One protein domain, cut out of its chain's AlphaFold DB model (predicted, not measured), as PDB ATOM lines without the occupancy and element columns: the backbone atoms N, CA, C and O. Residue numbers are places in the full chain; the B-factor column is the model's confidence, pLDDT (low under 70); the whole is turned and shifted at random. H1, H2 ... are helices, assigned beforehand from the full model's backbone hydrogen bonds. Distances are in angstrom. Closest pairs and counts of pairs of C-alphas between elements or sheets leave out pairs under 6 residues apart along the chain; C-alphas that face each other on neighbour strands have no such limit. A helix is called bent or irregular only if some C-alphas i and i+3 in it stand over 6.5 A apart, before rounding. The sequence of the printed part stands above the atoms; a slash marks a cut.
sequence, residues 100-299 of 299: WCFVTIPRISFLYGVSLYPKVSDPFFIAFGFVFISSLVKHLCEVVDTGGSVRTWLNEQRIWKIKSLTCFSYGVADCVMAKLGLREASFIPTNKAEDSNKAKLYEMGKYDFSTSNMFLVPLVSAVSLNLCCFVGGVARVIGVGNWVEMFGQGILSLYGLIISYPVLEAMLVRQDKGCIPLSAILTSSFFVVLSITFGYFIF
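This is residues 100 to 299 of the 299 residues of an uncharacterized protein of Chenopodium quinoa (UniProt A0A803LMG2). The long helix H5 is the core, with H1, H6 and H8 packed round it, while arm H3a of the bent helix H3 stands about perpendicular to H5. H2 makes a corner with H3a and keeps apart from H5, and residues 186 to 196 stick out. The 200 printed residues hold eight named helices, H1 to H8 in chain order, and no named strand: all helix, compact, with a radius of gyration of the C-alphas of 19.1 A and spans of 55 by 44 by 38 A.

H3, residues 150 to 179, was assigned as one helix by its hydrogen bonds but is bent, with C-alphas 165 and 168 6.8 A apart; its arms are H3a, residues 150 to 165, 23.0 A from first to last C-alpha, and H3b, residues 168 to 179, and H3a begins at C-alpha 150 at (7.726, 27.720, -16.907). H5 is residues 213 to 240, 38.6 A; H2 is 123 to 145, 32.9 A; H8 is 278 to 298, 30.4 A, ending at C-alpha (0.526, -5.573, -34.960). H6 is 243 to 259, 23.1 A, irregular, with C-alphas 245 and 248 7.5 A apart. H1, residues 100 to 112, is only just irregular, with C-alphas 103 and 106 6.8 A apart. H4 is 196 to 203 and H7 is 261 to 268.

H5 is the hub. Its closest C-alphas to other helices are Ser 221 to Ser 284 of H8, 4.5 A, at a steep tilt of 49 degrees; Gly 233 to Leu 111 of H1, 4.1 A; and Leu 219 to Leu 165 of H3a, 5.8 A. H5 and H6 form a helical hairpin, opposite ways at a shallow tilt of 30 degrees, closest at the C-alphas of Phe 230 and Ser 253, 6.1 A. H7 only just touches H5, with 3 pairs of C-alphas within 8 A, the closest those of Val 263 and Val 220, 7.3 A. H2 touches H3a, closest at the C-alphas of Leu 140 and Trp 153, 6.0 A. H3b is near H5; H4 touches no helix. In H3a, H3b, H4 and H7 every O i to N i+4 pair is within hydrogen-bond range; the counts are 7 of 9 in H1, 18 of 19 in H2, 22 of 24 in H5, 11 of 13 in H6 and 15 of 17 in H8.

The two C-alphas farthest apart, of Pro 123 and Ala 193, are 55.7 A apart. The printed part has no cut; the link from H3 to H4 is long, and pLDDT is under 70 in residues 184 to 194.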
ATOM      1  N   TRP A 100       3.661   3.100 -20.471       80.94
ATOM      2  CA  TRP A 100       4.376   2.430 -21.569       80.94
ATOM      3  C   TRP A 100       3.573   2.350 -22.861       80.94
ATOM      4  O   TRP A 100       4.087   2.748 -23.902       80.94
ATOM      5  N   CYS A 101       2.312   1.919 -22.794       81.94
ATOM      6  CA  CYS A 101       1.449   1.819 -23.969       81.94
ATOM      7  C   CYS A 101       1.302   3.180 -24.661       81.94
ATOM      8  O   CYS A 101       1.481   3.280 -25.869       81.94
ATOM      9  N   PHE A 102       1.074   4.254 -23.900       81.44
ATOM     10  CA  PHE A 102       0.969   5.607 -24.460       81.44
ATOM     11  C   PHE A 102       2.287   6.142 -25.035       81.44
ATOM     12  O   PHE A 102       2.272   6.996 -25.924       81.44
ATOM     13  N   VAL A 103       3.432   5.670 -24.538       84.81
ATOM     14  CA  VAL A 103       4.752   6.100 -25.013       84.81
ATOM     15  C   VAL A 103       5.198   5.324 -26.252       84.81
ATOM     16  O   VAL A 103       5.875   5.912 -27.092       84.81
ATOM     17  N   THR A 104       4.820   4.053 -26.404       89.06
ATOM     18  CA  THR A 104       5.265   3.203 -27.521       89.06
ATOM     19  C   THR A 104       4.259   3.162 -28.669       89.06
ATOM     20  O   THR A 104       4.636   3.415 -29.815       89.06
ATOM     21  N   ILE A 105       2.976   2.918 -28.376       90.31
ATOM     22  CA  ILE A 105       1.943   2.624 -29.380       90.31
ATOM     23  C   ILE A 105       1.769   3.774 -30.382       90.31
ATOM     24  O   ILE A 105       1.912   3.513 -31.575       90.31
ATOM     25  N   PRO A 106       1.565   5.046 -29.973       91.25
ATOM     26  CA  PRO A 106       1.404   6.143 -30.928       91.25
ATOM     27  C   PRO A 106       2.617   6.373 -31.829       91.25
ATOM     28  O   PRO A 106       2.470   6.877 -32.938       91.25
ATOM     29  N   ARG A 107       3.822   6.022 -31.365       94.25
ATOM     30  CA  ARG A 107       5.067   6.244 -32.118       94.25
ATOM     31  C   ARG A 107       5.241   5.158 -33.167       94.25
ATOM     32  O   ARG A 107       5.442   5.471 -34.332       94.25
ATOM     33  N   ILE A 108       5.060   3.902 -32.774       95.00
ATOM     34  CA  ILE A 108       5.084   2.761 -33.695       95.00
ATOM     35  C   ILE A 108       3.965   2.896 -34.739       95.00
ATOM     36  O   ILE A 108       4.213   2.751 -35.934       95.00
ATOM     37  N   SER A 109       2.759   3.281 -34.312       93.25
ATOM     38  CA  SER A 109       1.650   3.594 -35.219       93.25
ATOM     39  C   SER A 109       1.998   4.714 -36.197       93.25
ATOM     40  O   SER A 109       1.596   4.624 -37.346       93.25
ATOM     41  N   PHE A 110       2.751   5.744 -35.801       95.81
ATOM     42  CA  PHE A 110       3.178   6.802 -36.726       95.81
ATOM     43  C   PHE A 110       4.131   6.284 -37.812       95.81
ATOM     44  O   PHE A 110       4.031   6.694 -38.975       95.81
ATOM     45  N   LEU A 111       5.024   5.361 -37.437       95.94
ATOM     46  CA  LEU A 111       5.985   4.731 -38.340       95.94
ATOM     47  C   LEU A 111       5.289   3.870 -39.402       95.94
ATOM     48  O   LEU A 111       5.565   4.055 -40.581       95.94
ATOM     49  N   TYR A 112       4.372   2.983 -39.007       94.56
ATOM     50  CA  TYR A 112       3.622   2.120 -39.940       94.56
ATOM     51  C   TYR A 112       2.419   2.831 -40.582       94.56
ATOM     52  O   TYR A 112       1.986   2.514 -41.685       94.56
ATOM     53  N   GLY A 113       1.933   3.869 -39.912       91.12
ATOM     54  CA  GLY A 113       0.821   4.739 -40.271       91.12
ATOM     55  C   GLY A 113      -0.550   4.159 -40.257       91.12
ATOM     56  O   GLY A 113      -1.361   4.461 -41.132       91.12
ATOM     57  N   VAL A 114      -0.815   3.416 -39.208       89.62
ATOM     58  CA  VAL A 114      -2.176   3.154 -38.792       89.62
ATOM     59  C   VAL A 114      -2.677   4.377 -38.028       89.62
ATOM     60  O   VAL A 114      -2.003   4.860 -37.116       89.62
ATOM     61  N   SER A 115      -3.841   4.910 -38.400       88.06
ATOM     62  CA  SER A 115      -4.417   6.069 -37.712       88.06
ATOM     63  C   SER A 115      -5.017   5.654 -36.368       88.06
ATOM     64  O   SER A 115      -6.005   4.931 -36.346       88.06
ATOM     65  N   LEU A 116      -4.441   6.107 -35.249       86.38
ATOM     66  CA  LEU A 116      -4.978   5.852 -33.902       86.38
ATOM     67  C   LEU A 116      -5.923   6.951 -33.422       86.38
ATOM     68  O   LEU A 116      -6.796   6.702 -32.596       86.38
ATOM     69  N   TYR A 117      -5.719   8.173 -33.910       85.25
ATOM     70  CA  TYR A 117      -6.529   9.333 -33.561       85.25
ATOM     71  C   TYR A 117      -7.482   9.667 -34.714       85.25
ATOM     72  O   TYR A 117      -7.205   9.284 -35.858       85.25
ATOM     73  N   PRO A 118      -8.589  10.385 -34.442       84.88
ATOM     74  CA  PRO A 118      -9.412  10.949 -35.502       84.88
ATOM     75  C   PRO A 118      -8.573  11.816 -36.442       84.88
ATOM     76  O   PRO A 118      -7.577  12.419 -36.037       84.88
ATOM     77  N   LYS A 119      -8.993  11.889 -37.704       89.81
ATOM     78  CA  LYS A 119      -8.345  12.743 -38.704       89.81
ATOM     79  C   LYS A 119      -8.474  14.203 -38.284       89.81
ATOM     80  O   LYS A 119      -9.500  14.582 -37.732       89.81
ATOM     81  N   VAL A 120      -7.498  15.051 -38.607       90.81
ATOM     82  CA  VAL A 120      -7.572  16.485 -38.240       90.81
ATOM     83  C   VAL A 120      -8.765  17.209 -38.886       90.81
ATOM     84  O   VAL A 120      -9.231  18.219 -38.373       90.81
ATOM     85  N   SER A 121      -9.284  16.676 -39.993       89.44
ATOM     86  CA  SER A 121     -10.498  17.156 -40.657       89.44
ATOM     87  C   SER A 121     -11.798  16.783 -39.931       89.44
ATOM     88  O   SER A 121     -12.850  17.320 -40.263       89.44
ATOM     89  N   ASP A 122     -11.754  15.832 -38.997       89.12
ATOM     90  CA  ASP A 122     -12.912  15.382 -38.230       89.12
ATOM     91  C   ASP A 122     -13.206  16.375 -37.087       89.12
ATOM     92  O   ASP A 122     -12.309  16.653 -36.285       89.12
ATOM     93  N   PRO A 123     -14.443  16.887 -36.942       90.00
ATOM     94  CA  PRO A 123     -14.829  17.725 -35.806       90.00
ATOM     95  C   PRO A 123     -14.497  17.120 -34.433       90.00
ATOM     96  O   PRO A 123     -14.158  17.856 -33.504       90.00
ATOM     97  N   PHE A 124     -14.524  15.790 -34.287       83.19
ATOM     98  CA  PHE A 124     -14.162  15.116 -33.040       83.19
ATOM     99  C   PHE A 124     -12.687  15.302 -32.666       83.19
ATOM    100  O   PHE A 124     -12.358  15.276 -31.479       83.19
ATOM    101  N   PHE A 125     -11.797  15.565 -33.629       86.62
ATOM    102  CA  PHE A 125     -10.392  15.870 -33.351       86.62
ATOM    103  C   PHE A 125     -10.234  17.100 -32.447       86.62
ATOM    104  O   PHE A 125      -9.340  17.134 -31.597       86.62
ATOM    105  N   ILE A 126     -11.144  18.074 -32.558       88.62
ATOM    106  CA  ILE A 126     -11.155  19.276 -31.714       88.62
ATOM    107  C   ILE A 126     -11.297  18.892 -30.238       88.62
ATOM    108  O   ILE A 126     -10.605  19.462 -29.398       88.62
ATOM    109  N   ALA A 127     -12.121  17.892 -29.913       85.50
ATOM    110  CA  ALA A 127     -12.283  17.428 -28.537       85.50
ATOM    111  C   ALA A 127     -10.981  16.824 -27.982       85.50
ATOM    112  O   ALA A 127     -10.574  17.154 -26.867       85.50
ATOM    113  N   PHE A 128     -10.278  16.002 -28.771       82.44
ATOM    114  CA  PHE A 128      -8.978  15.440 -28.378       82.44
ATOM    115  C   PHE A 128      -7.920  16.530 -28.181       82.44
ATOM    116  O   PHE A 128      -7.226  16.541 -27.161       82.44
ATOM    117  N   GLY A 129      -7.827  17.469 -29.128       86.06
ATOM    118  CA  GLY A 129      -6.924  18.614 -29.036       86.06
ATOM    119  C   GLY A 129      -7.221  19.472 -27.808       86.06
ATOM    120  O   GLY A 129      -6.309  19.804 -27.053       86.06
ATOM    121  N   PHE A 130      -8.498  19.761 -27.549       89.12
ATOM    122  CA  PHE A 130      -8.932  20.531 -26.388       89.12
ATOM    123  C   PHE A 130      -8.550  19.849 -25.073       89.12
ATOM    124  O   PHE A 130      -7.952  20.491 -24.212       89.12
ATOM    125  N   VAL A 131      -8.831  18.552 -24.910       87.62
ATOM    126  CA  VAL A 131      -8.473  17.810 -23.688       87.62
ATOM    127  C   VAL A 131      -6.958  17.793 -23.483       87.62
ATOM    128  O   VAL A 131      -6.484  18.056 -22.378       87.62
ATOM    129  N   PHE A 132      -6.181  17.550 -24.541       85.31
ATOM    130  CA  PHE A 132      -4.723  17.540 -24.450       85.31
ATOM    131  C   PHE A 132      -4.172  18.914 -24.046       85.31
ATOM    132  O   PHE A 132      -3.474  19.021 -23.037       85.31
ATOM    133  N   ILE A 133      -4.534  19.976 -24.767       91.19
ATOM    134  CA  ILE A 133      -4.029  21.330 -24.509       91.19
ATOM    135  C   ILE A 133      -4.517  21.864 -23.161       91.19
ATOM    136  O   ILE A 133      -3.706  22.365 -22.385       91.19
ATOM    137  N   SER A 134      -5.800  21.706 -22.827       90.81
ATOM    138  CA  SER A 134      -6.332  22.140 -21.526       90.81
ATOM    139  C   SER A 134      -5.637  21.434 -20.363       90.81
ATOM    140  O   SER A 134      -5.372  22.064 -19.341       90.81
ATOM    141  N   SER A 135      -5.254  20.162 -20.518       88.88
ATOM    142  CA  SER A 135      -4.508  19.432 -19.489       88.88
ATOM    143  C   SER A 135      -3.095  19.981 -19.256       88.88
ATOM    144  O   SER A 135      -2.628  19.955 -18.112       88.88
ATOM    145  N   LEU A 136      -2.438  20.481 -20.310       90.50
ATOM    146  CA  LEU A 136      -1.120  21.118 -20.243       90.50
ATOM    147  C   LEU A 136      -1.223  22.523 -19.653       90.50
ATOM    148  O   LEU A 136      -0.457  22.863 -18.754       90.50
ATOM    149  N   VAL A 137      -2.201  23.307 -20.114       93.69
ATOM    150  CA  VAL A 137      -2.463  24.667 -19.625       93.69
ATOM    151  C   VAL A 137      -2.847  24.643 -18.152       93.69
ATOM    152  O   VAL A 137      -2.314  25.434 -17.383       93.69
ATOM    153  N   LYS A 138      -3.707  23.709 -17.732       94.06
ATOM    154  CA  LYS A 138      -4.086  23.563 -16.325       94.06
ATOM    155  C   LYS A 138      -2.869  23.301 -15.440       94.06
ATOM    156  O   LYS A 138      -2.705  23.980 -14.436       94.06
ATOM    157  N   HIS A 139      -2.004  22.359 -15.825       90.81
ATOM    158  CA  HIS A 139      -0.789  22.075 -15.054       90.81
ATOM    159  C   HIS A 139       0.162  23.275 -15.033       90.81
ATOM    160  O   HIS A 139       0.749  23.570 -14.000       90.81
ATOM    161  N   LEU A 140       0.276  24.009 -16.140       93.94
ATOM    162  CA  LEU A 140       1.054  25.245 -16.165       93.94
ATOM    163  C   LEU A 140       0.483  26.302 -15.204       93.94
ATOM    164  O   LEU A 140       1.258  26.918 -14.481       93.94
ATOM    165  N   CYS A 141      -0.841  26.482 -15.163       93.62
ATOM    166  CA  CYS A 141      -1.491  27.412 -14.233       93.62
ATOM    167  C   CYS A 141      -1.215  27.016 -12.779       93.62
ATOM    168  O   CYS A 141      -0.743  27.845 -12.017       93.62
ATOM    169  N   GLU A 142      -1.387  25.738 -12.423       93.69
ATOM    170  CA  GLU A 142      -1.101  25.229 -11.071       93.69
ATOM    171  C   GLU A 142       0.359  25.474 -10.648       93.69
ATOM    172  O   GLU A 142       0.633  25.856  -9.507       93.69
ATOM    173  N   VAL A 143       1.313  25.292 -11.567       92.50
ATOM    174  CA  VAL A 143       2.731  25.571 -11.300       92.50
ATOM    175  C   VAL A 143       2.969  27.066 -11.086       92.50
ATOM    176  O   VAL A 143       3.706  27.432 -10.178       92.50
ATOM    177  N   VAL A 144       2.355  27.938 -11.886       93.38
ATOM    178  CA  VAL A 144       2.511  29.394 -11.729       93.38
ATOM    179  C   VAL A 144       1.834  29.893 -10.449       93.38
ATOM    180  O   VAL A 144       2.432  30.684  -9.723       93.38
ATOM    181  N   ASP A 145       0.647  29.380 -10.120       92.31
ATOM    182  CA  ASP A 145      -0.111  29.735  -8.911       92.31
ATOM    183  C   ASP A 145       0.641  29.354  -7.626       92.31
ATOM    184  O   ASP A 145       0.537  30.031  -6.605       92.31
ATOM    185  N   THR A 146       1.451  28.294  -7.680       93.00
ATOM    186  CA  THR A 146       2.326  27.867  -6.575       93.00
ATOM    187  C   THR A 146       3.677  28.599  -6.544       93.00
ATOM    188  O   THR A 146       4.528  28.286  -5.711       93.00
ATOM    189  N   GLY A 147       3.887  29.595  -7.414       91.12
ATOM    190  CA  GLY A 147       5.117  30.392  -7.504       91.12
ATOM    191  C   GLY A 147       6.227  29.761  -8.353       91.12
ATOM    192  O   GLY A 147       7.360  30.246  -8.359       91.12
ATOM    193  N   GLY A 148       5.933  28.678  -9.070       92.75
ATOM    194  CA  GLY A 148       6.846  28.021  -9.998       92.75
ATOM    195  C   GLY A 148       6.986  28.756 -11.335       92.75
ATOM    196  O   GLY A 148       6.121  29.505 -11.780       92.75
ATOM    197  N   SER A 149       8.105  28.516 -12.021       94.25
ATOM    198  CA  SER A 149       8.376  29.076 -13.352       94.25
ATOM    199  C   SER A 149       7.941  28.125 -14.476       94.25
ATOM    200  O   SER A 149       7.751  26.928 -14.259       94.25
ATOM    201  N   VAL A 150       7.911  28.599 -15.727       92.56
ATOM    202  CA  VAL A 150       7.726  27.720 -16.907       92.56
ATOM    203  C   VAL A 150       8.813  26.636 -16.977       92.56
ATOM    204  O   VAL A 150       8.553  25.506 -17.391       92.56
ATOM    205  N   ARG A 151      10.036  26.939 -16.515       90.12
ATOM    206  CA  ARG A 151      11.116  25.949 -16.395       90.12
ATOM    207  C   ARG A 151      10.764  24.870 -15.370       90.12
ATOM    208  O   ARG A 151      11.049  23.701 -15.619       90.12
ATOM    209  N   THR A 152      10.129  25.243 -14.260       90.94
ATOM    210  CA  THR A 152       9.611  24.306 -13.253       90.94
ATOM    211  C   THR A 152       8.571  23.382 -13.878       90.94
ATOM    212  O   THR A 152       8.735  22.168 -13.812       90.94
ATOM    213  N   TRP A 153       7.592  23.934 -14.600       92.25
ATOM    214  CA  TRP A 153       6.568  23.156 -15.307       92.25
ATOM    215  C   TRP A 153       7.173  22.149 -16.301       92.25
ATOM    216  O   TRP A 153       6.848  20.960 -16.274       92.25
ATOM    217  N   LEU A 154       8.132  22.588 -17.125       91.38
ATOM    218  CA  LEU A 154       8.853  21.704 -18.049       91.38
ATOM    219  C   LEU A 154       9.630  20.603 -17.314       91.38
ATOM    220  O   LEU A 154       9.638  19.449 -17.749       91.38
ATOM    221  N   ASN A 155      10.288  20.941 -16.207       90.81
ATOM    222  CA  ASN A 155      11.033  19.980 -15.401       90.81
ATOM    223  C   ASN A 155      10.110  18.967 -14.709       90.81
ATOM    224  O   ASN A 155      10.470  17.793 -14.621       90.81
ATOM    225  N   GLU A 156       8.915  19.375 -14.287       90.25
ATOM    226  CA  GLU A 156       7.896  18.482 -13.734       90.25
ATOM    227  C   GLU A 156       7.370  17.490 -14.778       90.25
ATOM    228  O   GLU A 156       7.293  16.289 -14.514       90.25
ATOM    229  N   GLN A 157       7.098  17.950 -16.002       89.44
ATOM    230  CA  GLN A 157       6.726  17.072 -17.118       89.44
ATOM    231  C   GLN A 157       7.835  16.050 -17.430       89.44
ATOM    232  O   GLN A 157       7.575  14.857 -17.623       89.44
ATOM    233  N   ARG A 158       9.096  16.500 -17.431       90.69
ATOM    234  CA  ARG A 158      10.278  15.651 -17.648       90.69
ATOM    235  C   ARG A 158      10.436  14.601 -16.561       90.69
ATOM    236  O   ARG A 158      10.565  13.417 -16.876       90.69
ATOM    237  N   ILE A 159      10.423  15.014 -15.294       88.25
ATOM    238  CA  ILE A 159      10.633  14.092 -14.178       88.25
ATOM    239  C   ILE A 159       9.475  13.104 -14.061       88.25
ATOM    240  O   ILE A 159       9.714  11.938 -13.760       88.25
ATOM    241  N   TRP A 160       8.246  13.527 -14.371       86.06
ATOM    242  CA  TRP A 160       7.094  12.636 -14.437       86.06
ATOM    243  C   TRP A 160       7.310  11.518 -15.462       86.06
ATOM    244  O   TRP A 160       7.160  10.338 -15.131       86.06
ATOM    245  N   LYS A 161       7.744  11.868 -16.681       86.62
ATOM    246  CA  LYS A 161       8.061  10.891 -17.732       86.62
ATOM    247  C   LYS A 161       9.203   9.959 -17.317       86.62
ATOM    248  O   LYS A 161       9.078   8.746 -17.480       86.62
ATOM    249  N   ILE A 162      10.289  10.504 -16.762       88.12
ATOM    250  CA  ILE A 162      11.445   9.716 -16.303       88.12
ATOM    251  C   ILE A 162      11.014   8.730 -15.212       88.12
ATOM    252  O   ILE A 162      11.251   7.534 -15.363       88.12
ATOM    253  N   LYS A 163      10.329   9.193 -14.159       85.69
ATOM    254  CA  LYS A 163       9.820   8.340 -13.068       85.69
ATOM    255  C   LYS A 163       8.901   7.234 -13.590       85.69
ATOM    256  O   LYS A 163       9.052   6.071 -13.222       85.69
ATOM    257  N   SER A 164       8.017   7.579 -14.522       83.12
ATOM    258  CA  SER A 164       7.095   6.621 -15.130       83.12
ATOM    259  C   SER A 164       7.802   5.486 -15.865       83.12
ATOM    260  O   SER A 164       7.496   4.317 -15.632       83.12
ATOM    261  N   LEU A 165       8.785   5.814 -16.703       86.06
ATOM    262  CA  LEU A 165       9.529   4.824 -17.488       86.06
ATOM    263  C   LEU A 165      10.550   4.030 -16.664       86.06
ATOM    264  O   LEU A 165      10.995   2.976 -17.105       86.06
ATOM    265  N   THR A 166      10.933   4.522 -15.485       87.25
ATOM    266  CA  THR A 166      12.008   3.931 -14.679       87.25
ATOM    267  C   THR A 166      11.478   3.343 -13.376       87.25
ATOM    268  O   THR A 166      11.156   2.158 -13.325       87.25
ATOM    269  N   CYS A 167      11.355   4.152 -12.323       78.94
ATOM    270  CA  CYS A 167      11.071   3.679 -10.974       78.94
ATOM    271  C   CYS A 167       9.717   2.976 -10.848       78.94
ATOM    272  O   CYS A 167       9.655   1.949 -10.184       78.94
ATOM    273  N   PHE A 168       8.654   3.453 -11.507       81.38
ATOM    274  CA  PHE A 168       7.359   2.761 -11.423       81.38
ATOM    275  C   PHE A 168       7.373   1.444 -12.184       81.38
ATOM    276  O   PHE A 168       6.854   0.448 -11.700       81.38
ATOM    277  N   SER A 169       8.029   1.417 -13.340       77.31
ATOM    278  CA  SER A 169       8.154   0.204 -14.150       77.31
ATOM    279  C   SER A 169       8.914  -0.883 -13.400       77.31
ATOM    280  O   SER A 169       8.470  -2.027 -13.320       77.31
ATOM    281  N   TYR A 170      10.029  -0.497 -12.781       80.06
ATOM    282  CA  TYR A 170      10.809  -1.402 -11.957       80.06
ATOM    283  C   TYR A 170      10.082  -1.793 -10.669       80.06
ATOM    284  O   TYR A 170      10.077  -2.967 -10.330       80.06
ATOM    285  N   GLY A 171       9.424  -0.857  -9.981       77.50
ATOM    286  CA  GLY A 171       8.663  -1.160  -8.765       77.50
ATOM    287  C   GLY A 171       7.537  -2.167  -9.011       77.50
ATOM    288  O   GLY A 171       7.310  -3.055  -8.193       77.50
ATOM    289  N   VAL A 172       6.878  -2.089 -10.169       77.88
ATOM    290  CA  VAL A 172       5.863  -3.066 -10.586       77.88
ATOM    291  C   VAL A 172       6.496  -4.425 -10.866       77.88
ATOM    292  O   VAL A 172       6.006  -5.432 -10.361       77.88
ATOM    293  N   ALA A 173       7.595  -4.461 -11.623       79.50
ATOM    294  CA  ALA A 173       8.313  -5.702 -11.898       79.50
ATOM    295  C   ALA A 173       8.813  -6.367 -10.605       79.50
ATOM    296  O   ALA A 173       8.638  -7.568 -10.428       79.50
ATOM    297  N   ASP A 174       9.381  -5.591  -9.683       78.69
ATOM    298  CA  ASP A 174       9.886  -6.071  -8.397       78.69
ATOM    299  C   ASP A 174       8.766  -6.615  -7.507       78.69
ATOM    300  O   ASP A 174       8.885  -7.714  -6.973       78.69
ATOM    301  N   CYS A 175       7.623  -5.922  -7.448       76.38
ATOM    302  CA  CYS A 175       6.438  -6.409  -6.745       76.38
ATOM    303  C   CYS A 175       5.948  -7.752  -7.312       76.38
ATOM    304  O   CYS A 175       5.659  -8.676  -6.549       76.38
ATOM    305  N   VAL A 176       5.895  -7.888  -8.641       78.69
ATOM    306  CA  VAL A 176       5.521  -9.146  -9.305       78.69
ATOM    307  C   VAL A 176       6.533 -10.250  -8.990       78.69
ATOM    308  O   VAL A 176       6.130 -11.343  -8.597       78.69
ATOM    309  N   MET A 177       7.835  -9.975  -9.095       80.00
ATOM    310  CA  MET A 177       8.891 -10.948  -8.787       80.00
ATOM    311  C   MET A 177       8.846 -11.407  -7.325       80.00
ATOM    312  O   MET A 177       8.956 -12.604  -7.063       80.00
ATOM    313  N   ALA A 178       8.615 -10.487  -6.387       77.56
ATOM    314  CA  ALA A 178       8.457 -10.802  -4.971       77.56
ATOM    315  C   ALA A 178       7.213 -11.670  -4.718       77.56
ATOM    316  O   ALA A 178       7.280 -12.647  -3.974       77.56
ATOM    317  N   LYS A 179       6.080 -11.373  -5.372       79.88
ATOM    318  CA  LYS A 179       4.856 -12.189  -5.274       79.88
ATOM    319  C   LYS A 179       5.019 -13.592  -5.859       79.88
ATOM    320  O   LYS A 179       4.378 -14.514  -5.370       79.88
ATOM    321  N   LEU A 180       5.871 -13.749  -6.871       90.19
ATOM    322  CA  LEU A 180       6.214 -15.043  -7.464       90.19
ATOM    323  C   LEU A 180       7.313 -15.796  -6.690       90.19
ATOM    324  O   LEU A 180       7.683 -16.893  -7.093       90.19
ATOM    325  N   GLY A 181       7.845 -15.226  -5.602       85.94
ATOM    326  CA  GLY A 181       8.922 -15.835  -4.813       85.94
ATOM    327  C   GLY A 181      10.275 -15.884  -5.530       85.94
ATOM    328  O   GLY A 181      11.157 -16.629  -5.120       85.94
ATOM    329  N   LEU A 182      10.452 -15.107  -6.605       85.25
ATOM    330  CA  LEU A 182      11.671 -15.107  -7.427       85.25
ATOM    331  C   LEU A 182      12.785 -14.225  -6.851       85.25
ATOM    332  O   LEU A 182      13.912 -14.258  -7.343       85.25
ATOM    333  N   ARG A 183      12.472 -13.392  -5.853       71.06
ATOM    334  CA  ARG A 183      13.415 -12.437  -5.279       71.06
ATOM    335  C   ARG A 183      13.046 -12.072  -3.846       71.06
ATOM    336  O   ARG A 183      11.886 -11.787  -3.558       71.06
ATOM    337  N   GLU A 184      14.052 -12.008  -2.981       67.12
ATOM    338  CA  GLU A 184      13.939 -11.416  -1.647       67.12
ATOM    339  C   GLU A 184      14.232  -9.911  -1.704       67.12
ATOM    340  O   GLU A 184      15.115  -9.457  -2.440       67.12
ATOM    341  N   ALA A 185      13.478  -9.119  -0.942       62.56
ATOM    342  CA  ALA A 185      13.668  -7.676  -0.887       62.56
ATOM    343  C   ALA A 185      15.039  -7.352  -0.267       62.56
ATOM    344  O   ALA A 185      15.256  -7.590   0.918       62.56
ATOM    345  N   SER A 186      15.964  -6.806  -1.063       58.78
ATOM    346  CA  SER A 186      17.285  -6.386  -0.590       58.78
ATOM    347  C   SER A 186      17.360  -4.867  -0.460       58.78
ATOM    348  O   SER A 186      17.088  -4.125  -1.406       58.78
ATOM    349  N   PHE A 187      17.731  -4.394   0.732       57.00
ATOM    350  CA  PHE A 187      17.922  -2.976   1.008       57.00
ATOM    351  C   PHE A 187      19.411  -2.648   1.010       57.00
ATOM    352  O   PHE A 187      20.150  -3.047   1.907       57.00
ATOM    353  N   ILE A 188      19.852  -1.925  -0.017       61.75
ATOM    354  CA  ILE A 188      21.205  -1.378  -0.082       61.75
ATOM    355  C   ILE A 188      21.067   0.141   0.053       61.75
ATOM    356  O   ILE A 188      20.502   0.771  -0.849       61.75
ATOM    357  N   PRO A 189      21.554   0.744   1.155       56.84
ATOM    358  CA  PRO A 189      21.530   2.187   1.331       56.84
ATOM    359  C   PRO A 189      22.192   2.887   0.148       56.84
ATOM    360  O   PRO A 189      23.278   2.514  -0.301       56.84
ATOM    361  N   THR A 190      21.537   3.918  -0.377       55.88
ATOM    362  CA  THR A 190      22.103   4.695  -1.478       55.88
ATOM    363  C   THR A 190      23.212   5.590  -0.944       55.88
ATOM    364  O   THR A 190      23.032   6.289   0.054       55.88
ATOM    365  N   ASN A 191      24.356   5.601  -1.625       68.25
ATOM    366  CA  ASN A 191      25.437   6.513  -1.284       68.25
ATOM    367  C   ASN A 191      24.996   7.963  -1.563       68.25
ATOM    368  O   ASN A 191      24.700   8.311  -2.707       68.25
ATOM    369  N   LYS A 192      24.945   8.789  -0.513       68.19
ATOM    370  CA  LYS A 192      24.590  10.217  -0.576       68.19
ATOM    371  C   LYS A 192      25.814  11.137  -0.687       68.19
ATOM    372  O   LYS A 192      25.658  12.348  -0.596       68.19
ATOM    373  N   ALA A 193      27.019  10.587  -0.857       67.94
ATOM    374  CA  ALA A 193      28.226  11.384  -1.032       67.94
ATOM    375  C   ALA A 193      28.128  12.241  -2.302       67.94
ATOM    376  O   ALA A 193      27.873  11.742  -3.403       67.94
ATOM    377  N   GLU A 194      28.333  13.542  -2.126       62.91
ATOM    378  CA  GLU A 194      28.222  14.531  -3.187       62.91
ATOM    379  C   GLU A 194      29.564  14.660  -3.920       62.91
ATOM    380  O   GLU A 194      30.580  15.044  -3.344       62.91
ATOM    381  N   ASP A 195      29.585  14.298  -5.205       74.81
ATOM    382  CA  ASP A 195      30.735  14.564  -6.072       74.81
ATOM    383  C   ASP A 195      30.656  16.019  -6.555       74.81
ATOM    384  O   ASP A 195      29.636  16.452  -7.092       74.81
ATOM    385  N   SER A 196      31.759  16.755  -6.429       78.50
ATOM    386  CA  SER A 196      31.938  18.118  -6.947       78.50
ATOM    387  C   SER A 196      31.432  18.330  -8.385       78.50
ATOM    388  O   SER A 196      30.929  19.403  -8.716       78.50
ATOM    389  N   ASN A 197      31.529  17.319  -9.257       79.19
ATOM    390  CA  ASN A 197      31.035  17.411 -10.635       79.19
ATOM    391  C   ASN A 197      29.504  17.337 -10.716       79.19
ATOM    392  O   ASN A 197      28.902  18.011 -11.553       79.19
ATOM    393  N   LYS A 198      28.875  16.550  -9.834       81.25
ATOM    394  CA  LYS A 198      27.415  16.442  -9.735       81.25
ATOM    395  C   LYS A 198      26.809  17.747  -9.230       81.25
ATOM    396  O   LYS A 198      25.834  18.215  -9.812       81.25
ATOM    397  N   ALA A 199      27.443  18.375  -8.238       83.38
ATOM    398  CA  ALA A 199      27.043  19.687  -7.733       83.38
ATOM    399  C   ALA A 199      27.075  20.762  -8.838       83.38
ATOM    400  O   ALA A 199      26.093  21.470  -9.045       83.38
ATOM    401  N   LYS A 200      28.145  20.812  -9.648       85.38
ATOM    402  CA  LYS A 200      28.240  21.748 -10.786       85.38
ATOM    403  C   LYS A 200      27.126  21.553 -11.818       85.38
ATOM    404  O   LYS A 200      26.536  22.524 -12.284       85.38
ATOM    405  N   LEU A 201      26.823  20.305 -12.190       84.44
ATOM    406  CA  LEU A 201      25.722  20.016 -13.119       84.44
ATOM    407  C   LEU A 201      24.370  20.444 -12.536       84.44
ATOM    408  O   LEU A 201      23.543  21.001 -13.263       84.44
ATOM    409  N   TYR A 202      24.172  20.230 -11.235       84.62
ATOM    410  CA  TYR A 202      22.972  20.644 -10.521       84.62
ATOM    411  C   TYR A 202      22.793  22.168 -10.516       84.62
ATOM    412  O   TYR A 202      21.719  22.647 -10.879       84.62
ATOM    413  N   GLU A 203      23.844  22.936 -10.217       86.12
ATOM    414  CA  GLU A 203      23.821  24.407 -10.260       86.12
ATOM    415  C   GLU A 203      23.513  24.946 -11.666       86.12
ATOM    416  O   GLU A 203      22.761  25.907 -11.833       86.12
ATOM    417  N   MET A 204      24.015  24.278 -12.708       84.56
ATOM    418  CA  MET A 204      23.682  24.591 -14.103       84.56
ATOM    419  C   MET A 204      22.254  24.155 -14.494       84.56
ATOM    420  O   MET A 204      21.766  24.479 -15.582       84.56
ATOM    421  N   GLY A 205      21.566  23.404 -13.629       83.25
ATOM    422  CA  GLY A 205      20.264  22.795 -13.880       83.25
ATOM    423  C   GLY A 205      20.284  21.799 -15.039       83.25
ATOM    424  O   GLY A 205      19.324  21.747 -15.817       83.25
ATOM    425  N   LYS A 206      21.388  21.054 -15.172       86.12
ATOM    426  CA  LYS A 206      21.575  19.953 -16.121       86.12
ATOM    427  C   LYS A 206      21.340  18.613 -15.430       86.12
ATOM    428  O   LYS A 206      21.743  18.405 -14.292       86.12
ATOM    429  N   TYR A 207      20.705  17.686 -16.144       87.62
ATOM    430  CA  TYR A 207      20.482  16.333 -15.641       87.62
ATOM    431  C   TYR A 207      21.784  15.526 -15.641       87.62
ATOM    432  O   TYR A 207      22.529  15.541 -16.623       87.62
ATOM    433  N   ASP A 208      22.028  14.798 -14.557       89.12
ATOM    434  CA  ASP A 208      23.090  13.801 -14.469       89.12
ATOM    435  C   ASP A 208      22.530  12.416 -14.830       89.12
ATOM    436  O   ASP A 208      21.604  11.926 -14.178       89.12
ATOM    437  N   PHE A 209      23.070  11.797 -15.885       89.06
ATOM    438  CA  PHE A 209      22.700  10.449 -16.320       89.06
ATOM    439  C   PHE A 209      23.749   9.387 -15.954       89.06
ATOM    440  O   PHE A 209      23.631   8.248 -16.404       89.06
ATOM    441  N   SER A 210      24.723   9.697 -15.090       83.88
ATOM    442  CA  SER A 210      25.673   8.725 -14.527       83.88
ATOM    443  C   SER A 210      25.019   7.811 -13.475       83.88
ATOM    444  O   SER A 210      25.373   7.829 -12.293       83.88
ATOM    445  N   THR A 211      24.038   7.007 -13.882       83.31
ATOM    446  CA  THR A 211      23.334   6.047 -13.016       83.31
ATOM    447  C   THR A 211      23.376   4.630 -13.590       83.31
ATOM    448  O   THR A 211      23.955   4.381 -14.645       83.31
ATOM    449  N   SER A 212      22.785   3.673 -12.878       86.44
ATOM    450  CA  SER A 212      22.726   2.276 -13.308       86.44
ATOM    451  C   SER A 212      21.975   2.114 -14.634       86.44
ATOM    452  O   SER A 212      20.903   2.697 -14.842       86.44
ATOM    453  N   ASN A 213      22.482   1.217 -15.487       86.81
ATOM    454  CA  ASN A 213      21.831   0.807 -16.735       86.81
ATOM    455  C   ASN A 213      20.398   0.306 -16.517       86.81
ATOM    456  O   ASN A 213      19.571   0.431 -17.415       86.81
ATOM    457  N   MET A 214      20.078  -0.186 -15.316       84.81
ATOM    458  CA  MET A 214      18.728  -0.614 -14.952       84.81
ATOM    459  C   MET A 214      17.677   0.490 -15.141       84.81
ATOM    460  O   MET A 214      16.558   0.209 -15.560       84.81
ATOM    461  N   PHE A 215      18.035   1.748 -14.869       86.50
ATOM    462  CA  PHE A 215      17.135   2.888 -15.054       86.50
ATOM    463  C   PHE A 215      17.324   3.560 -16.415       86.50
ATOM    464  O   PHE A 215      16.365   4.060 -16.999       86.50
ATOM    465  N   LEU A 216      18.551   3.568 -16.939       91.75
ATOM    466  CA  LEU A 216      18.847   4.233 -18.207       91.75
ATOM    467  C   LEU A 216      18.274   3.487 -19.406       91.75
ATOM    468  O   LEU A 216      17.709   4.129 -20.285       91.75
ATOM    469  N   VAL A 217      18.378   2.157 -19.449       93.31
ATOM    470  CA  VAL A 217      17.984   1.376 -20.631       93.31
ATOM    471  C   VAL A 217      16.506   1.576 -20.992       93.31
ATOM    472  O   VAL A 217      16.238   1.908 -22.145       93.31
ATOM    473  N   PRO A 218      15.528   1.477 -20.070       92.19
ATOM    474  CA  PRO A 218      14.127   1.717 -20.421       92.19
ATOM    475  C   PRO A 218      13.869   3.156 -20.901       92.19
ATOM    476  O   PRO A 218      13.177   3.374 -21.899       92.19
ATOM    477  N   LEU A 219      14.471   4.147 -20.232       93.88
ATOM    478  CA  LEU A 219      14.337   5.559 -20.593       93.88
ATOM    479  C   LEU A 219      14.901   5.843 -21.992       93.88
ATOM    480  O   LEU A 219      14.224   6.450 -22.824       93.88
ATOM    481  N   VAL A 220      16.129   5.396 -22.251       95.19
ATOM    482  CA  VAL A 220      16.832   5.588 -23.523       95.19
ATOM    483  C   VAL A 220      16.127   4.820 -24.634       95.19
ATOM    484  O   VAL A 220      15.904   5.387 -25.697       95.19
ATOM    485  N   SER A 221      15.665   3.593 -24.380       95.06
ATOM    486  CA  SER A 221      14.878   2.811 -25.346       95.06
ATOM    487  C   SER A 221      13.627   3.561 -25.798       95.06
ATOM    488  O   SER A 221      13.377   3.674 -26.994       95.06
ATOM    489  N   ALA A 222      12.864   4.138 -24.865       94.75
ATOM    490  CA  ALA A 222      11.657   4.891 -25.194       94.75
ATOM    491  C   ALA A 222      11.950   6.169 -26.006       94.75
ATOM    492  O   ALA A 222      11.203   6.508 -26.928       94.75
ATOM    493  N   VAL A 223      13.029   6.888 -25.676       95.88
ATOM    494  CA  VAL A 223      13.431   8.112 -26.393       95.88
ATOM    495  C   VAL A 223      13.973   7.791 -27.785       95.88
ATOM    496  O   VAL A 223      13.556   8.428 -28.752       95.88
ATOM    497  N   SER A 224      14.827   6.776 -27.903       96.19
ATOM    498  CA  SER A 224      15.355   6.283 -29.177       96.19
ATOM    499  C   SER A 224      14.249   5.749 -30.081       96.19
ATOM    500  O   SER A 224      14.202   6.106 -31.255       96.19
ATOM    501  N   LEU A 225      13.311   4.962 -29.541       96.75
ATOM    502  CA  LEU A 225      12.151   4.471 -30.288       96.75
ATOM    503  C   LEU A 225      11.345   5.638 -30.859       96.75
ATOM    504  O   LEU A 225      11.002   5.630 -32.040       96.75
ATOM    505  N   ASN A 226      11.080   6.655 -30.037       96.88
ATOM    506  CA  ASN A 226      10.369   7.845 -30.474       96.88
ATOM    507  C   ASN A 226      11.115   8.589 -31.594       96.88
ATOM    508  O   ASN A 226      10.495   8.971 -32.581       96.88
ATOM    509  N   LEU A 227      12.433   8.766 -31.466       97.12
ATOM    510  CA  LEU A 227      13.253   9.416 -32.489       97.12
ATOM    511  C   LEU A 227      13.208   8.649 -33.819       97.12
ATOM    512  O   LEU A 227      12.907   9.247 -34.852       97.12
ATOM    513  N   CYS A 228      13.431   7.332 -33.791       96.62
ATOM    514  CA  CYS A 228      13.380   6.483 -34.984       96.62
ATOM    515  C   CYS A 228      11.996   6.516 -35.644       96.62
ATOM    516  O   CYS A 228      11.885   6.712 -36.853       96.62
ATOM    517  N   CYS A 229      10.934   6.378 -34.847       97.00
ATOM    518  CA  CYS A 229       9.562   6.419 -35.342       97.00
ATOM    519  C   CYS A 229       9.172   7.797 -35.883       97.00
ATOM    520  O   CYS A 229       8.416   7.876 -36.845       97.00
ATOM    521  N   PHE A 230       9.669   8.888 -35.291       97.62
ATOM    522  CA  PHE A 230       9.418  10.239 -35.786       97.62
ATOM    523  C   PHE A 230      10.064  10.454 -37.153       97.62
ATOM    524  O   PHE A 230       9.382  10.866 -38.087       97.62
ATOM    525  N   VAL A 231      11.352  10.123 -37.287       97.31
ATOM    526  CA  VAL A 231      12.084  10.267 -38.552       97.31
ATOM    527  C   VAL A 231      11.462   9.388 -39.638       97.31
ATOM    528  O   VAL A 231      11.138   9.885 -40.715       97.31
ATOM    529  N   GLY A 232      11.229   8.104 -39.345       96.62
ATOM    530  CA  GLY A 232      10.619   7.179 -40.302       96.62
ATOM    531  C   GLY A 232       9.169   7.538 -40.641       96.62
ATOM    532  O   GLY A 232       8.787   7.515 -41.808       96.62
ATOM    533  N   GLY A 233       8.375   7.946 -39.648       96.69
ATOM    534  CA  GLY A 233       6.993   8.382 -39.844       96.69
ATOM    535  C   GLY A 233       6.889   9.640 -40.705       96.69
ATOM    536  O   GLY A 233       6.088   9.663 -41.636       96.69
ATOM    537  N   VAL A 234       7.738  10.651 -40.477       97.25
ATOM    538  CA  VAL A 234       7.799  11.858 -41.322       97.25
ATOM    539  C   VAL A 234       8.216  11.506 -42.750       97.25
ATOM    540  O   VAL A 234       7.544  11.926 -43.690       97.25
ATOM    541  N   ALA A 235       9.273  10.706 -42.927       96.94
ATOM    542  CA  ALA A 235       9.728  10.283 -44.254       96.94
ATOM    543  C   ALA A 235       8.619   9.554 -45.032       96.94
ATOM    544  O   ALA A 235       8.383   9.833 -46.208       96.94
ATOM    545  N   ARG A 236       7.882   8.670 -44.356       95.88
ATOM    546  CA  ARG A 236       6.747   7.953 -44.939       95.88
ATOM    547  C   ARG A 236       5.592   8.884 -45.298       95.88
ATOM    548  O   ARG A 236       5.041   8.752 -46.385       95.88
ATOM    549  N   VAL A 237       5.230   9.824 -44.426       96.56
ATOM    550  CA  VAL A 237       4.153  10.792 -44.695       96.56
ATOM    551  C   VAL A 237       4.501  11.685 -45.890       96.56
ATOM    552  O   VAL A 237       3.626  11.962 -46.708       96.56
ATOM    553  N   ILE A 238       5.773  12.067 -46.051       96.19
ATOM    554  CA  ILE A 238       6.256  12.783 -47.244       96.19
ATOM    555  C   ILE A 238       6.097  11.921 -48.505       96.19
ATOM    556  O   ILE A 238       5.662  12.435 -49.531       96.19
ATOM    557  N   GLY A 239       6.415  10.625 -48.434       95.56
ATOM    558  CA  GLY A 239       6.312   9.713 -49.578       95.56
ATOM    559  C   GLY A 239       4.879   9.333 -49.974       95.56
ATOM    560  O   GLY A 239       4.582   9.234 -51.159       95.56
ATOM    561  N   VAL A 240       3.988   9.117 -49.000       94.50
ATOM    562  CA  VAL A 240       2.604   8.644 -49.224       94.50
ATOM    563  C   VAL A 240       1.603   9.800 -49.348       94.50
ATOM    564  O   VAL A 240       0.585   9.666 -50.021       94.50
ATOM    565  N   GLY A 241       1.866  10.942 -48.706       92.31
ATOM    566  CA  GLY A 241       1.000  12.124 -48.747       92.31
ATOM    567  C   GLY A 241      -0.182  12.120 -47.764       92.31
ATOM    568  O   GLY A 241      -1.045  12.992 -47.846       92.31
ATOM    569  N   ASN A 242      -0.241  11.198 -46.797       92.19
ATOM    570  CA  ASN A 242      -1.352  11.052 -45.838       92.19
ATOM    571  C   ASN A 242      -1.243  11.957 -44.586       92.19
ATOM    572  O   ASN A 242      -1.442  11.519 -43.449       92.19
ATOM    573  N   TRP A 243      -0.967  13.249 -44.784       91.19
ATOM    574  CA  TRP A 243      -0.752  14.232 -43.708       91.19
ATOM    575  C   TRP A 243      -1.947  14.398 -42.760       91.19
ATOM    576  O   TRP A 243      -1.770  14.504 -41.548       91.19
ATOM    577  N   VAL A 244      -3.166  14.397 -43.307       93.44
ATOM    578  CA  VAL A 244      -4.417  14.634 -42.560       93.44
ATOM    579  C   VAL A 244      -4.688  13.530 -41.532       93.44
ATOM    580  O   VAL A 244      -5.233  13.787 -40.459       93.44
ATOM    581  N   GLU A 245      -4.295  12.299 -41.850       92.25
ATOM    582  CA  GLU A 245      -4.528  11.123 -41.008       92.25
ATOM    583  C   GLU A 245      -3.470  11.000 -39.910       92.25
ATOM    584  O   GLU A 245      -3.769  10.596 -38.794       92.25
ATOM    585  N   MET A 246      -2.227  11.381 -40.210       94.06
ATOM    586  CA  MET A 246      -1.078  11.149 -39.328       94.06
ATOM    587  C   MET A 246      -0.749  12.327 -38.405       94.06
ATOM    588  O   MET A 246       0.173  12.248 -37.589       94.06
ATOM    589  N   PHE A 247      -1.490  13.429 -38.527       92.56
ATOM    590  CA  PHE A 247      -1.231  14.680 -37.819       92.56
ATOM    591  C   PHE A 247      -1.180  14.508 -36.292       92.56
ATOM    592  O   PHE A 247      -0.250  14.993 -35.644       92.56
ATOM    593  N   GLY A 248      -2.139  13.775 -35.712       90.31
ATOM    594  CA  GLY A 248      -2.227  13.574 -34.263       90.31
ATOM    595  C   GLY A 248      -1.012  12.840 -33.691       90.31
ATOM    596  O   GLY A 248      -0.377  13.317 -32.746       90.31
ATOM    597  N   GLN A 249      -0.635  11.709 -34.292       91.38
ATOM    598  CA  GLN A 249       0.550  10.961 -33.877       91.38
ATOM    599  C   GLN A 249       1.826  11.771 -34.109       91.38
ATOM    600  O   GLN A 249       2.712  11.739 -33.259       91.38
ATOM    601  N   GLY A 250       1.910  12.523 -35.212       93.94
ATOM    602  CA  GLY A 250       3.045  13.390 -35.520       93.94
ATOM    603  C   GLY A 250       3.282  14.455 -34.444       93.94
ATOM    604  O   GLY A 250       4.399  14.576 -33.937       93.94
ATOM    605  N   ILE A 251       2.230  15.166 -34.019       93.19
ATOM    606  CA  ILE A 251       2.315  16.165 -32.940       93.19
ATOM    607  C   ILE A 251       2.710  15.525 -31.613       93.19
ATOM    608  O   ILE A 251       3.598  16.031 -30.927       93.19
ATOM    609  N   LEU A 252       2.088  14.406 -31.239       91.69
ATOM    610  CA  LEU A 252       2.441  13.710 -29.999       91.69
ATOM    611  C   LEU A 252       3.886  13.209 -30.045       91.69
ATOM    612  O   LEU A 252       4.605  13.282 -29.039       91.69
ATOM    613  N   SER A 253       4.317  12.734 -31.215       95.31
ATOM    614  CA  SER A 253       5.680  12.302 -31.492       95.31
ATOM    615  C   SER A 253       6.682  13.425 -31.205       95.31
ATOM    616  O   SER A 253       7.532  13.295 -30.310       95.31
ATOM    617  N   LEU A 254       6.457  14.575 -31.843       96.00
ATOM    618  CA  LEU A 254       7.234  15.803 -31.686       96.00
ATOM    619  C   LEU A 254       7.232  16.320 -30.240       96.00
ATOM    620  O   LEU A 254       8.299  16.550 -29.673       96.00
ATOM    621  N   TYR A 255       6.062  16.430 -29.603       94.06
ATOM    622  CA  TYR A 255       5.943  16.825 -28.195       94.06
ATOM    623  C   TYR A 255       6.788  15.919 -27.290       94.06
ATOM    624  O   TYR A 255       7.533  16.387 -26.429       94.06
ATOM    625  N   GLY A 256       6.744  14.606 -27.528       93.19
ATOM    626  CA  GLY A 256       7.545  13.650 -26.768       93.19
ATOM    627  C   GLY A 256       9.056  13.817 -26.952       93.19
ATOM    628  O   GLY A 256       9.781  13.526 -25.999       93.19
ATOM    629  N   LEU A 257       9.528  14.287 -28.117       95.50
ATOM    630  CA  LEU A 257      10.940  14.626 -28.349       95.50
ATOM    631  C   LEU A 257      11.328  15.918 -27.623       95.50
ATOM    632  O   LEU A 257      12.367  15.942 -26.972       95.50
ATOM    633  N   ILE A 258      10.470  16.944 -27.657       94.56
ATOM    634  CA  ILE A 258      10.690  18.220 -26.952       94.56
ATOM    635  C   ILE A 258      10.849  17.978 -25.446       94.56
ATOM    636  O   ILE A 258      11.821  18.428 -24.834       94.56
ATOM    637  N   ILE A 259       9.937  17.210 -24.844       93.00
ATOM    638  CA  ILE A 259      10.031  16.855 -23.421       93.00
ATOM    639  C   ILE A 259      11.291  16.023 -23.148       93.00
ATOM    640  O   ILE A 259      11.941  16.217 -22.124       93.00
ATOM    641  N   SER A 260      11.692  15.148 -24.072       94.62
ATOM    642  CA  SER A 260      12.890  14.309 -23.940       94.62
ATOM    643  C   SER A 260      14.202  14.961 -24.371       94.62
ATOM    644  O   SER A 260      15.224  14.274 -24.377       94.62
ATOM    645  N   TYR A 261      14.215  16.263 -24.663       94.19
ATOM    646  CA  TYR A 261      15.420  16.965 -25.099       94.19
ATOM    647  C   TYR A 261      16.650  16.719 -24.205       94.19
ATOM    648  O   TYR A 261      17.683  16.372 -24.764       94.19
ATOM    649  N   PRO A 262      16.582  16.772 -22.856       93.88
ATOM    650  CA  PRO A 262      17.772  16.537 -22.030       93.88
ATOM    651  C   PRO A 262      18.376  15.134 -22.182       93.88
ATOM    652  O   PRO A 262      19.580  14.961 -22.026       93.88
ATOM    653  N   VAL A 263      17.545  14.132 -22.493       94.62
ATOM    654  CA  VAL A 263      18.003  12.760 -22.760       94.62
ATOM    655  C   VAL A 263      18.684  12.704 -24.128       94.62
ATOM    656  O   VAL A 263      19.774  12.160 -24.237       94.62
ATOM    657  N   LEU A 264      18.093  13.328 -25.155       94.12
ATOM    658  CA  LEU A 264      18.694  13.424 -26.492       94.12
ATOM    659  C   LEU A 264      20.024  14.190 -26.468       94.12
ATOM    660  O   LEU A 264      21.004  13.746 -27.060       94.12
ATOM    661  N   GLU A 265      20.077  15.306 -25.741       93.94
ATOM    662  CA  GLU A 265      21.288  16.099 -25.522       93.94
ATOM    663  C   GLU A 265      22.381  15.248 -24.853       93.94
ATOM    664  O   GLU A 265      23.532  15.260 -25.290       93.94
ATOM    665  N   ALA A 266      22.020  14.454 -23.839       92.19
ATOM    666  CA  ALA A 266      22.939  13.555 -23.143       92.19
ATOM    667  C   ALA A 266      23.393  12.339 -23.966       92.19
ATOM    668  O   ALA A 266      24.449  11.784 -23.670       92.19
ATOM    669  N   MET A 267      22.618  11.928 -24.974       92.06
ATOM    670  CA  MET A 267      22.976  10.842 -25.890       92.06
ATOM    671  C   MET A 267      23.856  11.306 -27.054       92.06
ATOM    672  O   MET A 267      24.732  10.561 -27.478       92.06
ATOM    673  N   LEU A 268      23.577  12.488 -27.615       89.75
ATOM    674  CA  LEU A 268      24.108  12.892 -28.923       89.75
ATOM    675  C   LEU A 268      25.116  14.044 -28.862       89.75
ATOM    676  O   LEU A 268      25.947  14.160 -29.758       89.75
ATOM    677  N   VAL A 269      25.030  14.916 -27.855       89.75
ATOM    678  CA  VAL A 269      25.771  16.192 -27.837       89.75
ATOM    679  C   VAL A 269      26.786  16.250 -26.699       89.75
ATOM    680  O   VAL A 269      27.902  16.737 -26.885       89.75
ATOM    681  N   ARG A 270      26.418  15.779 -25.505       88.75
ATOM    682  CA  ARG A 270      27.252  15.928 -24.306       88.75
ATOM    683  C   ARG A 270      28.436  14.963 -24.300       88.75
ATOM    684  O   ARG A 270      28.292  13.782 -24.587       88.75
ATOM    685  N   GLN A 271      29.587  15.487 -23.882       84.81
ATOM    686  CA  GLN A 271      30.846  14.752 -23.671       84.81
ATOM    687  C   GLN A 271      31.311  14.817 -22.200       84.81
ATOM    688  O   GLN A 271      32.434  14.446 -21.872       84.81
ATOM    689  N   ASP A 272      30.468  15.344 -21.308       86.44
ATOM    690  CA  ASP A 272      30.754  15.421 -19.874       86.44
ATOM    691  C   ASP A 272      30.479  14.084 -19.161       86.44
ATOM    692  O   ASP A 272      29.880  13.175 -19.729       86.44
ATOM    693  N   LYS A 273      30.903  13.959 -17.893       81.94
ATOM    694  CA  LYS A 273      30.713  12.723 -17.110       81.94
ATOM    695  C   LYS A 273      29.243  12.319 -16.944       81.94
ATOM    696  O   LYS A 273      28.985  11.130 -16.804       81.94
ATOM    697  N   GLY A 274      28.315  13.276 -16.992       82.31
ATOM    698  CA  GLY A 274      26.874  13.059 -16.858       82.31
ATOM    699  C   GLY A 274      26.184  12.629 -18.155       82.31
ATOM    700  O   GLY A 274      24.953  12.694 -18.225       82.31
ATOM    701  N   CYS A 275      26.947  12.250 -19.187       89.75
ATOM    702  CA  CYS A 275      26.436  11.670 -20.423       89.75
ATOM    703  C   CYS A 275      25.878  10.256 -20.204       89.75
ATOM    704  O   CYS A 275      26.123   9.600 -19.187       89.75
ATOM    705  N   ILE A 276      25.101   9.780 -21.174       92.75
ATOM    706  CA  ILE A 276      24.574   8.417 -21.137       92.75
ATOM    707  C   ILE A 276      25.678   7.453 -21.604       92.75
ATOM    708  O   ILE A 276      26.226   7.641 -22.692       92.75
ATOM    709  N   PRO A 277      26.005   6.403 -20.825       92.19
ATOM    710  CA  PRO A 277      27.062   5.469 -21.173       92.19
ATOM    711  C   PRO A 277      26.706   4.675 -22.433       92.19
ATOM    712  O   PRO A 277      25.560   4.257 -22.630       92.19
ATOM    713  N   LEU A 278      27.720   4.382 -23.252       90.06
ATOM    714  CA  LEU A 278      27.556   3.646 -24.509       90.06
ATOM    715  C   LEU A 278      26.897   2.271 -24.310       90.06
ATOM    716  O   LEU A 278      26.107   1.841 -25.147       90.06
ATOM    717  N   SER A 279      27.165   1.604 -23.185       91.50
ATOM    718  CA  SER A 279      26.542   0.319 -22.850       91.50
ATOM    719  C   SER A 279      25.015   0.421 -22.770       91.50
ATOM    720  O   SER A 279      24.324  -0.414 -23.349       91.50
ATOM    721  N   ALA A 280      24.479   1.475 -22.145       93.50
ATOM    722  CA  ALA A 280      23.038   1.706 -22.083       93.50
ATOM    723  C   ALA A 280      22.446   1.984 -23.472       93.50
ATOM    724  O   ALA A 280      21.359   1.493 -23.774       93.50
ATOM    725  N   ILE A 281      23.157   2.729 -24.327       93.50
ATOM    726  CA  ILE A 281      22.719   3.020 -25.701       93.50
ATOM    727  C   ILE A 281      22.636   1.726 -26.517       93.50
ATOM    728  O   ILE A 281      21.604   1.465 -27.129       93.50
ATOM    729  N   LEU A 282      23.672   0.885 -26.476       92.88
ATOM    730  CA  LEU A 282      23.711  -0.383 -27.211       92.88
ATOM    731  C   LEU A 282      22.593  -1.336 -26.774       92.88
ATOM    732  O   LEU A 282      21.863  -1.857 -27.619       92.88
ATOM    733  N   THR A 283      22.408  -1.523 -25.464       93.62
ATOM    734  CA  THR A 283      21.314  -2.355 -24.943       93.62
ATOM    735  C   THR A 283      19.947  -1.778 -25.319       93.62
ATOM    736  O   THR A 283      19.044  -2.525 -25.686       93.62
ATOM    737  N   SER A 284      19.791  -0.453 -25.291       96.06
ATOM    738  CA  SER A 284      18.533   0.194 -25.679       96.06
ATOM    739  C   SER A 284      18.215   0.012 -27.160       96.06
ATOM    740  O   SER A 284      17.068  -0.246 -27.513       96.06
ATOM    741  N   SER A 285      19.220   0.088 -28.035       94.50
ATOM    742  CA  SER A 285      19.049  -0.136 -29.474       94.50
ATOM    743  C   SER A 285      18.487  -1.525 -29.782       94.50
ATOM    744  O   SER A 285      17.621  -1.647 -30.644       94.50
ATOM    745  N   PHE A 286      18.900  -2.558 -29.038       95.19
ATOM    746  CA  PHE A 286      18.315  -3.897 -29.158       95.19
ATOM    747  C   PHE A 286      16.806  -3.897 -28.854       95.19
ATOM    748  O   PHE A 286      16.015  -4.396 -29.655       95.19
ATOM    749  N   PHE A 287      16.383  -3.274 -27.746       94.06
ATOM    750  CA  PHE A 287      14.962  -3.171 -27.387       94.06
ATOM    751  C   PHE A 287      14.151  -2.327 -28.375       94.06
ATOM    752  O   PHE A 287      12.981  -2.628 -28.624       94.06
ATOM    753  N   VAL A 288      14.754  -1.291 -28.965       96.75
ATOM    754  CA  VAL A 288      14.122  -0.478 -30.014       96.75
ATOM    755  C   VAL A 288      13.851  -1.321 -31.253       96.75
ATOM    756  O   VAL A 288      12.717  -1.332 -31.730       96.75
ATOM    757  N   VAL A 289      14.853  -2.056 -31.744       95.62
ATOM    758  CA  VAL A 289      14.693  -2.949 -32.902       95.62
ATOM    759  C   VAL A 289      13.623  -3.996 -32.615       95.62
ATOM    760  O   VAL A 289      12.726  -4.176 -33.430       95.62
ATOM    761  N   LEU A 290      13.652  -4.621 -31.435       94.38
ATOM    762  CA  LEU A 290      12.629  -5.582 -31.026       94.38
ATOM    763  C   LEU A 290      11.222  -4.963 -31.035       94.38
ATOM    764  O   LEU A 290      10.293  -5.571 -31.556       94.38
ATOM    765  N   SER A 291      11.071  -3.750 -30.499       93.00
ATOM    766  CA  SER A 291       9.779  -3.053 -30.424       93.00
ATOM    767  C   SER A 291       9.239  -2.677 -31.804       93.00
ATOM    768  O   SER A 291       8.043  -2.813 -32.045       93.00
ATOM    769  N   ILE A 292      10.108  -2.223 -32.712       94.75
ATOM    770  CA  ILE A 292       9.734  -1.909 -34.097       94.75
ATOM    771  C   ILE A 292       9.323  -3.196 -34.817       94.75
ATOM    772  O   ILE A 292       8.215  -3.267 -35.336       94.75
ATOM    773  N   THR A 293      10.150  -4.243 -34.768       93.44
ATOM    774  CA  THR A 293       9.848  -5.538 -35.398       93.44
ATOM    775  C   THR A 293       8.552  -6.145 -34.869       93.44
ATOM    776  O   THR A 293       7.753  -6.650 -35.644       93.44
ATOM    777  N   PHE A 294       8.305  -6.075 -33.561       91.06
ATOM    778  CA  PHE A 294       7.038  -6.523 -32.988       91.06
ATOM    779  C   PHE A 294       5.860  -5.656 -33.454       91.06
ATOM    780  O   PHE A 294       4.799  -6.179 -33.782       91.06
ATOM    781  N   GLY A 295       6.069  -4.341 -33.548       89.00
ATOM    782  CA  GLY A 295       5.105  -3.395 -34.098       89.00
ATOM    783  C   GLY A 295       4.658  -3.738 -35.519       89.00
ATOM    784  O   GLY A 295       3.470  -3.634 -35.794       89.00
ATOM    785  N   TYR A 296       5.568  -4.218 -36.371       90.88
ATOM    786  CA  TYR A 296       5.257  -4.668 -37.736       90.88
ATOM    787  C   TYR A 296       4.226  -5.805 -37.791       90.88
ATOM    788  O   TYR A 296       3.491  -5.930 -38.760       90.88
ATOM    789  N   PHE A 297       4.171  -6.665 -36.770       87.81
ATOM    790  CA  PHE A 297       3.182  -7.747 -36.725       87.81
ATOM    791  C   PHE A 297       1.813  -7.286 -36.209       87.81
ATOM    792  O   PHE A 297       0.831  -8.007 -36.370       87.81
ATOM    793  N   ILE A 298       1.750  -6.122 -35.557       84.31
ATOM    794  CA  ILE A 298       0.526  -5.573 -34.960       84.31
ATOM    795  C   ILE A 298      -0.148  -4.549 -35.882       84.31
ATOM    796  O   ILE A 298      -1.377  -4.482 -35.895       84.31
ATOM    797  N   PHE A 299       0.641  -3.739 -36.592       80.88
ATOM    798  CA  PHE A 299       0.195  -2.618 -37.428       80.88
ATOM    799  C   PHE A 299       0.415  -2.897 -38.910       80.88
ATOM    800  O   PHE A 299      -0.501  -2.557 -39.688       80.88
TER     801      PHE A 299